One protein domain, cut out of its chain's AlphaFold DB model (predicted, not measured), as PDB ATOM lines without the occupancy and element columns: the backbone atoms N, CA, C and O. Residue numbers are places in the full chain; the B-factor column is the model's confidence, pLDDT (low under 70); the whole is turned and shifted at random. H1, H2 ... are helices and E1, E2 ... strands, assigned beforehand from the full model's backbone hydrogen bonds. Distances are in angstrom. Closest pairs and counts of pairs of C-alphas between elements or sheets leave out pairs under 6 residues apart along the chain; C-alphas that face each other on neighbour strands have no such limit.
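Overview. This is residues 4 to 74 of the 357 residues of an uncharacterized protein of Desulfobacteraceae bacterium (UniProt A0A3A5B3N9). A strongly twisted antiparallel sheet of six strands winds through this domain, with the short helix H1 packed over E2 and E3. Strands E1 to E5 fold back and forth as a meander, each the antiparallel neighbour of the one before, while E6 sits beside the other part of the long strand E4 from E5; after H1 the last residues run back past E1. The printed part has 71 residues with six named strands and then one named helix, in the order E1 E2 E3 E4 E5 E6 H1, and is mostly strand. The sheet is branched at E4, which has three neighbours. The whole is compact, with a radius of gyration of the C-alphas of 11.9 A and spans of 35 by 25 by 20 A.

Arrangement. E1, residues 4 to 8, forms an antiparallel hairpin with E2, residues 11 to 16, where N 6 and O 13 are 2.8 A apart, within hydrogen-bond range. On the other side of E2 lies E3, residues 19 to 26, its hairpin partner, with N 14 and O 21 at 2.8 A. E3 and E4, residues 30 to 39, form the next hairpin, with N 24 and O 32 at 2.9 A. The pairing of E4 is staggered: on the side away from E3, its residues 36 to 39 pair with E5, residues 42 to 45, and its residues 30 to 33 with E6, residues 50 to 53. E4 and E5 are a hairpin, with N 44 and O 37 at 2.8 A; E4 and E6 are antiparallel, with N 31 and O 52 at 2.8 A. E5 and E6 are apart. H1, residues 57 to 65, is on the sheet at a height of 8.9 A, over E2 and E3, slantwise to the strands at 57 degrees to E2 on the local plane. The closest C-alphas of H1 and E3 are those of Lys 57 and His 25, 5.9 A apart; those of H1 and E1 are Leu 64 and Arg 7, also 5.9 A. In H1 every O i to N i+4 pair is within hydrogen-bond range. Residues 68 to 69 pair in parallel with residues 6 to 7 of E1.

Along the chain. E1 begins at C-alpha 4, (-6.609, -20.693, 17.785). E2 is 16.0 A long from first to last C-alpha, E3 22.0 A, and E4, the longest strand, 29.0 A, ending at C-alpha 39, (-7.260, -19.045, 37.001). H1 is 13.0 A long and ends at C-alpha 65, (-3.414, -6.699, 14.014).

Size, cuts and confidence. The two C-alphas farthest apart are those of Ile 28 and Gly 40, 35.3 A. The printed part has no cut, and each link between named elements is tight. The mean pLDDT of the printed part is 96.7, and no printed residue is under 70.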
ATOM      1  N   THR A   4      -6.008 -22.032  17.831       98.31
ATOM      2  CA  THR A   4      -6.609 -20.693  17.785       98.31
ATOM      3  C   THR A   4      -5.640 -19.690  18.380       98.31
ATOM      4  O   THR A   4      -4.953 -19.993  19.357       98.31
ATOM      5  N   THR A   5      -5.551 -18.518  17.768       98.50
ATOM      6  CA  THR A   5      -4.602 -17.473  18.139       98.50
ATOM      7  C   THR A   5      -5.340 -16.177  18.440       98.50
ATOM      8  O   THR A   5      -6.310 -15.830  17.768       98.50
ATOM      9  N   TYR A   6      -4.871 -15.472  19.463       98.62
ATOM     10  CA  TYR A   6      -5.459 -14.232  19.957       98.62
ATOM     11  C   TYR A   6      -4.371 -13.178  20.159       98.62
ATOM     12  O   TYR A   6      -3.192 -13.503  20.324       98.62
ATOM     13  N   ARG A   7      -4.774 -11.911  20.195       98.44
ATOM     14  CA  ARG A   7      -3.941 -10.764  20.555       98.44
ATOM     15  C   ARG A   7      -4.162 -10.385  22.016       98.44
ATOM     16  O   ARG A   7      -5.298 -10.204  22.442       98.44
ATOM     17  N   LEU A   8      -3.076 -10.175  22.753       98.06
ATOM     18  CA  LEU A   8      -3.075  -9.578  24.091       98.06
ATOM     19  C   LEU A   8      -1.984  -8.499  24.156       98.06
ATOM     20  O   LEU A   8      -0.820  -8.792  24.443       98.06
ATOM     21  N   GLY A   9      -2.345  -7.251  23.848       96.38
ATOM     22  CA  GLY A   9      -1.378  -6.161  23.676       96.38
ATOM     23  C   GLY A   9      -0.327  -6.498  22.609       96.38
ATOM     24  O   GLY A   9      -0.671  -6.896  21.499       96.38
ATOM     25  N   GLU A  10       0.958  -6.397  22.961       96.94
ATOM     26  CA  GLU A  10       2.092  -6.782  22.097       96.94
ATOM     27  C   GLU A  10       2.419  -8.293  22.136       96.94
ATOM     28  O   GLU A  10       3.531  -8.699  21.794       96.94
ATOM     29  N   ARG A  11       1.498  -9.145  22.601       98.19
ATOM     30  CA  ARG A  11       1.697 -10.599  22.690       98.19
ATOM     31  C   ARG A  11       0.669 -11.348  21.857       98.19
ATOM     32  O   ARG A  11      -0.489 -10.939  21.756       98.19
ATOM     33  N   ARG A  12       1.086 -12.495  21.330       98.56
ATOM     34  CA  ARG A  12       0.196 -13.495  20.741       98.56
ATOM     35  C   ARG A  12      -0.116 -14.554  21.786       98.56
ATOM     36  O   ARG A  12       0.805 -15.083  22.394       98.56
ATOM     37  N   ILE A  13      -1.385 -14.883  21.983       98.56
ATOM     38  CA  ILE A  13      -1.804 -16.011  22.818       98.56
ATOM     39  C   ILE A  13      -2.220 -17.155  21.898       98.56
ATOM     40  O   ILE A  13      -3.112 -16.992  21.070       98.56
ATOM     41  N   VAL A  14      -1.570 -18.306  22.027       98.44
ATOM     42  CA  VAL A  14      -1.794 -19.498  21.205       98.44
ATOM     43  C   VAL A  14      -2.464 -20.567  22.057       98.44
ATOM     44  O   VAL A  14      -1.899 -21.038  23.044       98.44
ATOM     45  N   GLN A  15      -3.671 -20.970  21.671       98.06
ATOM     46  CA  GLN A  15      -4.381 -22.090  22.274       98.06
ATOM     47  C   GLN A  15      -4.311 -23.300  21.343       98.06
ATOM     48  O   GLN A  15      -4.882 -23.287  20.249       98.06
ATOM     49  N   ALA A  16      -3.652 -24.360  21.804       97.25
ATOM     50  CA  ALA A  16      -3.530 -25.628  21.098       97.25
ATOM     51  C   ALA A  16      -3.993 -26.759  22.026       97.25
ATOM     52  O   ALA A  16      -3.293 -27.135  22.968       97.25
ATOM     53  N   GLY A  17      -5.186 -27.304  21.758       95.19
ATOM     54  CA  GLY A  17      -5.846 -28.278  22.642       95.19
ATOM     55  C   GLY A  17      -6.042 -27.725  24.050       95.19
ATOM     56  O   GLY A  17      -6.600 -26.641  24.204       95.19
ATOM     57  N   ASP A  18      -5.545 -28.449  25.055       91.94
ATOM     58  CA  ASP A  18      -5.637 -28.053  26.469       91.94
ATOM     59  C   ASP A  18      -4.519 -27.098  26.915       91.94
ATOM     60  O   ASP A  18      -4.518 -26.623  28.056       91.94
ATOM     61  N   GLY A  19      -3.550 -26.834  26.035       95.19
ATOM     62  CA  GLY A  19      -2.414 -25.961  26.296       95.19
ATOM     63  C   GLY A  19      -2.672 -24.519  25.871       95.19
ATOM     64  O   GLY A  19      -3.282 -24.255  24.832       95.19
ATOM     65  N   LEU A  20      -2.142 -23.585  26.659       97.69
ATOM     66  CA  LEU A  20      -2.121 -22.162  26.349       97.69
ATOM     67  C   LEU A  20      -0.677 -21.661  26.417       97.69
ATOM     68  O   LEU A  20       0.048 -21.976  27.362       97.69
ATOM     69  N   TRP A  21      -0.275 -20.886  25.420       98.06
ATOM     70  CA  TRP A  21       1.070 -20.340  25.278       98.06
ATOM     71  C   TRP A  21       0.988 -18.863  24.925       98.06
ATOM     72  O   TRP A  21       0.020 -18.424  24.309       98.06
ATOM     73  N   TRP A  22       1.996 -18.095  25.313       98.31
ATOM     74  CA  TRP A  22       2.197 -16.744  24.816       98.31
ATOM     75  C   TRP A  22       3.444 -16.708  23.945       98.31
ATOM     76  O   TRP A  22       4.397 -17.443  24.196       98.31
ATOM     77  N   GLU A  23       3.440 -15.822  22.959       98.31
ATOM     78  CA  GLU A  23       4.591 -15.482  22.132       98.31
ATOM     79  C   GLU A  23       4.759 -13.961  22.115       98.31
ATOM     80  O   GLU A  23       3.776 -13.211  22.090       98.31
ATOM     81  N   ALA A  24       5.999 -13.491  22.136       97.94
ATOM     82  CA  ALA A  24       6.330 -12.083  21.988       97.94
ATOM     83  C   ALA A  24       7.670 -11.922  21.272       97.94
ATOM     84  O   ALA A  24       8.585 -12.727  21.449       97.94
ATOM     85  N   HIS A  25       7.810 -10.847  20.502       97.38
ATOM     86  CA  HIS A  25       9.099 -10.471  19.934       97.38
ATOM     87  C   HIS A  25      10.129 -10.172  21.038       97.38
ATOM     88  O   HIS A  25       9.857  -9.422  21.983       97.38
ATOM     89  N   ALA A  26      11.346 -10.674  20.854       95.56
ATOM     90  CA  ALA A  26      12.506 -10.427  21.696       95.56
ATOM     91  C   ALA A  26      13.728 -10.053  20.841       95.56
ATOM     92  O   ALA A  26      13.836 -10.426  19.678       95.56
ATOM     93  N   GLY A  27      14.672  -9.308  21.422       93.38
ATOM     94  CA  GLY A  27      15.951  -9.014  20.765       93.38
ATOM     95  C   GLY A  27      15.816  -8.375  19.376       93.38
ATOM     96  O   GLY A  27      14.993  -7.487  19.174       93.38
ATOM     97  N   ILE A  28      16.672  -8.794  18.442       94.00
ATOM     98  CA  ILE A  28      16.591  -8.444  17.019       94.00
ATOM     99  C   ILE A  28      16.246  -9.735  16.282       94.00
ATOM    100  O   ILE A  28      17.095 -10.617  16.191       94.00
ATOM    101  N   GLY A  29      15.013  -9.847  15.783       94.69
ATOM    102  CA  GLY A  29      14.591 -11.022  15.017       94.69
ATOM    103  C   GLY A  29      14.494 -12.302  15.850       94.69
ATOM    104  O   GLY A  29      14.694 -13.383  15.308       94.69
ATOM    105  N   ALA A  30      14.234 -12.200  17.158       97.31
ATOM    106  CA  ALA A  30      13.962 -13.358  18.000       97.31
ATOM    107  C   ALA A  30      12.501 -13.358  18.463       97.31
ATOM    108  O   ALA A  30      11.852 -12.319  18.612       97.31
ATOM    109  N   LEU A  31      11.981 -14.553  18.700       97.94
ATOM    110  CA  LEU A  31      10.666 -14.798  19.263       97.94
ATOM    111  C   LEU A  31      10.853 -15.543  20.580       97.94
ATOM    112  O   LEU A  31      11.531 -16.564  20.629       97.94
ATOM    113  N   GLN A  32      10.254 -15.030  21.649       98.06
ATOM    114  CA  GLN A  32      10.168 -15.728  22.924       98.06
ATOM    115  C   GLN A  32       8.772 -16.288  23.108       98.06
ATOM    116  O   GLN A  32       7.787 -15.616  22.800       98.06
ATOM    117  N   SER A  33       8.690 -17.491  23.665       98.06
ATOM    118  CA  SER A  33       7.420 -18.098  24.031       98.06
ATOM    119  C   SER A  33       7.467 -18.757  25.400       98.06
ATOM    120  O   SER A  33       8.522 -19.164  25.896       98.06
ATOM    121  N   GLY A  34       6.310 -18.826  26.044       96.94
ATOM    122  CA  GLY A  34       6.157 -19.407  27.372       96.94
ATOM    123  C   GLY A  34       4.739 -19.900  27.608       96.94
ATOM    124  O   GLY A  34       3.811 -19.574  26.868       96.94
ATOM    125  N   ARG A  35       4.560 -20.719  28.644       96.50
ATOM    126  CA  ARG A  35       3.241 -21.251  28.994       96.50
ATOM    127  C   ARG A  35       2.325 -20.164  29.554       96.50
ATOM    128  O   ARG A  35       2.760 -19.143  30.085       96.50
ATOM    129  N   CYS A  36       1.031 -20.411  29.457       96.62
ATOM    130  CA  CYS A  36      -0.001 -19.621  30.101       96.62
ATOM    131  C   CYS A  36      -0.906 -20.514  30.946       96.62
ATOM    132  O   CYS A  36      -1.124 -21.683  30.625       96.62
ATOM    133  N   ILE A  37      -1.494 -19.941  31.993       94.75
ATOM    134  CA  ILE A  37      -2.559 -20.591  32.765       94.75
ATOM    135  C   ILE A  37      -3.668 -19.585  33.032       94.75
ATOM    136  O   ILE A  37      -3.399 -18.459  33.441       94.75
ATOM    137  N   VAL A  38      -4.913 -20.023  32.873       94.38
ATOM    138  CA  VAL A  38      -6.091 -19.279  33.328       94.38
ATOM    139  C   VAL A  38      -6.502 -19.756  34.726       94.38
ATOM    140  O   VAL A  38      -6.628 -20.963  34.968       94.38
ATOM    141  N   ARG A  39      -6.718 -18.816  35.651       91.62
ATOM    142  CA  ARG A  39      -7.260 -19.045  37.001       91.62
ATOM    143  C   ARG A  39      -8.350 -18.011  37.281       91.62
ATOM    144  O   ARG A  39      -8.049 -16.843  37.501       91.62
ATOM    145  N   GLY A  40      -9.611 -18.440  37.260       91.44
ATOM    146  CA  GLY A  40     -10.743 -17.518  37.360       91.44
ATOM    147  C   GLY A  40     -10.706 -16.482  36.232       91.44
ATOM    148  O   GLY A  40     -10.628 -16.837  35.060       91.44
ATOM    149  N   SER A  41     -10.711 -15.207  36.602       94.81
ATOM    150  CA  SER A  41     -10.643 -14.036  35.718       94.81
ATOM    151  C   SER A  41      -9.215 -13.618  35.324       94.81
ATOM    152  O   SER A  41      -9.062 -12.593  34.655       94.81
ATOM    153  N   LEU A  42      -8.184 -14.370  35.740       95.00
ATOM    154  CA  LEU A  42      -6.766 -14.045  35.556       95.00
ATOM    155  C   LEU A  42      -6.076 -14.967  34.550       95.00
ATOM    156  O   LEU A  42      -6.122 -16.193  34.676       95.00
ATOM    157  N   LEU A  43      -5.336 -14.368  33.620       96.50
ATOM    158  CA  LEU A  43      -4.358 -15.037  32.767       96.50
ATOM    159  C   LEU A  43      -2.933 -14.821  33.307       96.50
ATOM    160  O   LEU A  43      -2.414 -13.707  33.328       96.50
ATOM    161  N   PHE A  44      -2.264 -15.898  33.705       95.94
ATOM    162  CA  PHE A  44      -0.861 -15.877  34.119       95.94
ATOM    163  C   PHE A  44       0.049 -16.170  32.931       95.94
ATOM    164  O   PHE A  44      -0.093 -17.218  32.297       95.94
ATOM    165  N   LEU A  45       1.001 -15.273  32.663       96.12
ATOM    166  CA  LEU A  45       2.035 -15.466  31.646       96.12
ATOM    167  C   LEU A  45       3.316 -15.962  32.324       96.12
ATOM    168  O   LEU A  45       3.916 -15.241  33.126       96.12
ATOM    169  N   PHE A  46       3.725 -17.194  32.015       94.38
ATOM    170  CA  PHE A  46       4.919 -17.812  32.600       94.38
ATOM    171  C   PHE A  46       6.202 -17.211  32.016       94.38
ATOM    172  O   PHE A  46       6.143 -16.610  30.943       94.38
ATOM    173  N   PRO A  47       7.370 -17.336  32.678       93.94
ATOM    174  CA  PRO A  47       8.640 -16.976  32.063       93.94
ATOM    175  C   PRO A  47       8.806 -17.633  30.690       93.94
ATOM    176  O   PRO A  47       8.253 -18.703  30.429       93.94
ATOM    177  N   SER A  48       9.578 -16.991  29.816       95.56
ATOM    178  CA  SER A  48       9.916 -17.558  28.513       95.56
ATOM    179  C   SER A  48      10.640 -18.891  28.703       95.56
ATOM    180  O   SER A  48      11.645 -18.956  29.413       95.56
ATOM    181  N   GLU A  49      10.147 -19.933  28.052       95.81
ATOM    182  CA  GLU A  49      10.755 -21.267  28.050       95.81
ATOM    183  C   GLU A  49      11.559 -21.512  26.779       95.81
ATOM    184  O   GLU A  49      12.458 -22.354  26.763       95.81
ATOM    185  N   ARG A  50      11.225 -20.788  25.707       96.88
ATOM    186  CA  ARG A  50      11.852 -20.924  24.399       96.88
ATOM    187  C   ARG A  50      12.186 -19.554  23.842       96.88
ATOM    188  O   ARG A  50      11.441 -18.593  24.040       96.88
ATOM    189  N   GLU A  51      13.304 -19.507  23.141       97.75
ATOM    190  CA  GLU A  51      13.709 -18.395  22.300       97.75
ATOM    191  C   GLU A  51      14.165 -18.983  20.969       97.75
ATOM    192  O   GLU A  51      14.995 -19.893  20.944       97.75
ATOM    193  N   GLU A  52      13.582 -18.507  19.881       97.44
ATOM    194  CA  GLU A  52      13.849 -19.001  18.535       97.44
ATOM    195  C   GLU A  52      14.008 -17.837  17.551       97.44
ATOM    196  O   GLU A  52      13.506 -16.738  17.817       97.44
ATOM    197  N   PRO A  53      14.718 -18.031  16.424       97.56
ATOM    198  CA  PRO A  53      14.717 -17.059  15.342       97.56
ATOM    199  C   PRO A  53      13.280 -16.784  14.902       97.56
ATOM    200  O   PRO A  53      12.503 -17.705  14.662       97.56
ATOM    201  N   GLY A  54      12.929 -15.510  14.818       95.06
ATOM    202  CA  GLY A  54      11.571 -15.068  14.563       95.06
ATOM    203  C   GLY A  54      11.524 -13.868  13.635       95.06
ATOM    204  O   GLY A  54      12.423 -13.610  12.839       95.06
ATOM    205  N   TYR A  55      10.433 -13.130  13.753       93.00
ATOM    206  CA  TYR A  55      10.141 -11.971  12.923       93.00
ATOM    207  C   TYR A  55      10.859 -10.723  13.425       93.00
ATOM    208  O   TYR A  55      11.160 -10.597  14.616       93.00
ATOM    209  N   LEU A  56      11.054  -9.740  12.546       96.50
ATOM    210  CA  LEU A  56      11.386  -8.394  13.005       96.50
ATOM    211  C   LEU A  56      10.227  -7.834  13.842       96.50
ATOM    212  O   LEU A  56       9.062  -8.156  13.604       96.50
ATOM    213  N   LYS A  57      10.522  -6.946  14.804       96.81
ATOM    214  CA  LYS A  57       9.497  -6.365  15.697       96.81
ATOM    215  C   LYS A  57       8.275  -5.853  14.931       96.81
ATOM    216  O   LYS A  57       7.147  -6.098  15.345       96.81
ATOM    217  N   ARG A  58       8.512  -5.138  13.829       97.19
ATOM    218  CA  ARG A  58       7.454  -4.556  13.001       97.19
ATOM    219  C   ARG A  58       6.558  -5.631  12.386       97.19
ATOM    220  O   ARG A  58       5.352  -5.561  12.562       97.19
ATOM    221  N   GLU A  59       7.152  -6.637  11.753       97.25
ATOM    222  CA  GLU A  59       6.434  -7.761  11.138       97.25
ATOM    223  C   GLU A  59       5.620  -8.541  12.177       97.25
ATOM    224  O   GLU A  59       4.464  -8.891  11.942       97.25
ATOM    225  N   PHE A  60       6.194  -8.769  13.367       97.81
ATOM    226  CA  PHE A  60       5.479  -9.430  14.455       97.81
ATOM    227  C   PHE A  60       4.248  -8.626  14.884       97.81
ATOM    228  O   PHE A  60       3.160  -9.190  14.959       97.81
ATOM    229  N   LEU A  61       4.392  -7.320  15.130       97.50
ATOM    230  CA  LEU A  61       3.272  -6.463  15.527       97.50
ATOM    231  C   LEU A  61       2.207  -6.364  14.429       97.50
ATOM    232  O   LEU A  61       1.023  -6.490  14.732       97.50
ATOM    233  N   GLU A  62       2.612  -6.230  13.164       98.00
ATOM    234  CA  GLU A  62       1.711  -6.272  12.004       98.00
ATOM    235  C   GLU A  62       0.909  -7.583  11.977       98.00
ATOM    236  O   GLU A  62      -0.310  -7.554  11.805       98.00
ATOM    237  N   SER A  63       1.545  -8.719  12.286       97.44
ATOM    238  CA  SER A  63       0.856 -10.012  12.383       97.44
ATOM    239  C   SER A  63      -0.184 -10.087  13.512       97.44
ATOM    240  O   SER A  63      -1.116 -10.885  13.422       97.44
ATOM    241  N   LEU A  64      -0.062  -9.273  14.571       98.06
ATOM    242  CA  LEU A  64      -1.036  -9.244  15.669       98.06
ATOM    243  C   LEU A  64      -2.316  -8.491  15.295       98.06
ATOM    244  O   LEU A  64      -3.366  -8.770  15.870       98.06
ATOM    245  N   HIS A  65      -2.261  -7.541  14.355       96.69
ATOM    246  CA  HIS A  65      -3.414  -6.699  14.014       96.69
ATOM    247  C   HIS A  65      -4.594  -7.483  13.422       96.69
ATOM    248  O   HIS A  65      -5.732  -7.060  13.602       96.69
ATOM    249  N   GLY A  66      -4.336  -8.622  12.770       96.81
ATOM    250  CA  GLY A  66      -5.373  -9.495  12.208       96.81
ATOM    251  C   GLY A  66      -5.945 -10.535  13.177       96.81
ATOM    252  O   GLY A  66      -6.824 -11.300  12.788       96.81
ATOM    253  N   LEU A  67      -5.445 -10.609  14.414       98.38
ATOM    254  CA  LEU A  67      -5.896 -11.592  15.399       98.38
ATOM    255  C   LEU A  67      -7.053 -11.046  16.240       98.38
ATOM    256  O   LEU A  67      -7.079  -9.865  16.583       98.38
ATOM    257  N   ALA A  68      -7.976 -11.930  16.629       98.25
ATOM    258  CA  ALA A  68      -9.025 -11.603  17.593       98.25
ATOM    259  C   ALA A  68      -8.412 -11.214  18.947       98.25
ATOM    260  O   ALA A  68      -7.410 -11.796  19.368       98.25
ATOM    261  N   GLU A  69      -9.002 -10.249  19.646       98.19
ATOM    262  CA  GLU A  69      -8.544  -9.870  20.984       98.19
ATOM    263  C   GLU A  69      -8.793 -10.986  22.002       98.19
ATOM    264  O   GLU A  69      -9.745 -11.758  21.891       98.19
ATOM    265  N   TRP A  70      -7.920 -11.087  23.004       98.12
ATOM    266  CA  TRP A  70      -8.114 -11.998  24.121       98.12
ATOM    267  C   TRP A  70      -9.176 -11.450  25.082       98.12
ATOM    268  O   TRP A  70      -8.935 -10.491  25.813       98.12
ATOM    269  N   ASP A  71     -10.334 -12.101  25.116       97.56
ATOM    270  CA  ASP A  71     -11.519 -11.682  25.874       97.56
ATOM    271  C   ASP A  71     -11.945 -12.679  26.967       97.56
ATOM    272  O   ASP A  71     -12.927 -12.464  27.677       97.56
ATOM    273  N   ARG A  72     -11.195 -13.772  27.129       97.56
ATOM    274  CA  ARG A  72     -11.563 -14.888  28.015       97.56
ATOM    275  C   ARG A  72     -11.246 -14.659  29.486       97.56
ATOM    276  O   ARG A  72     -11.723 -15.402  30.339       97.56
ATOM    277  N   THR A  73     -10.408 -13.676  29.784       97.12
ATOM    278  CA  THR A  73     -10.073 -13.260  31.147       97.12
ATOM    279  C   THR A  73     -10.170 -11.749  31.233       97.12
ATOM    280  O   THR A  73      -9.907 -11.052  30.255       97.12
ATOM    281  N   LYS A  74     -10.539 -11.234  32.408       96.62
ATOM    282  CA  LYS A  74     -10.600  -9.788  32.636       96.62
ATOM    283  C   LYS A  74      -9.197  -9.201  32.765       96.62
ATOM    284  O   LYS A  74      -8.926  -8.121  32.256       96.62
TER     285      LYS A  74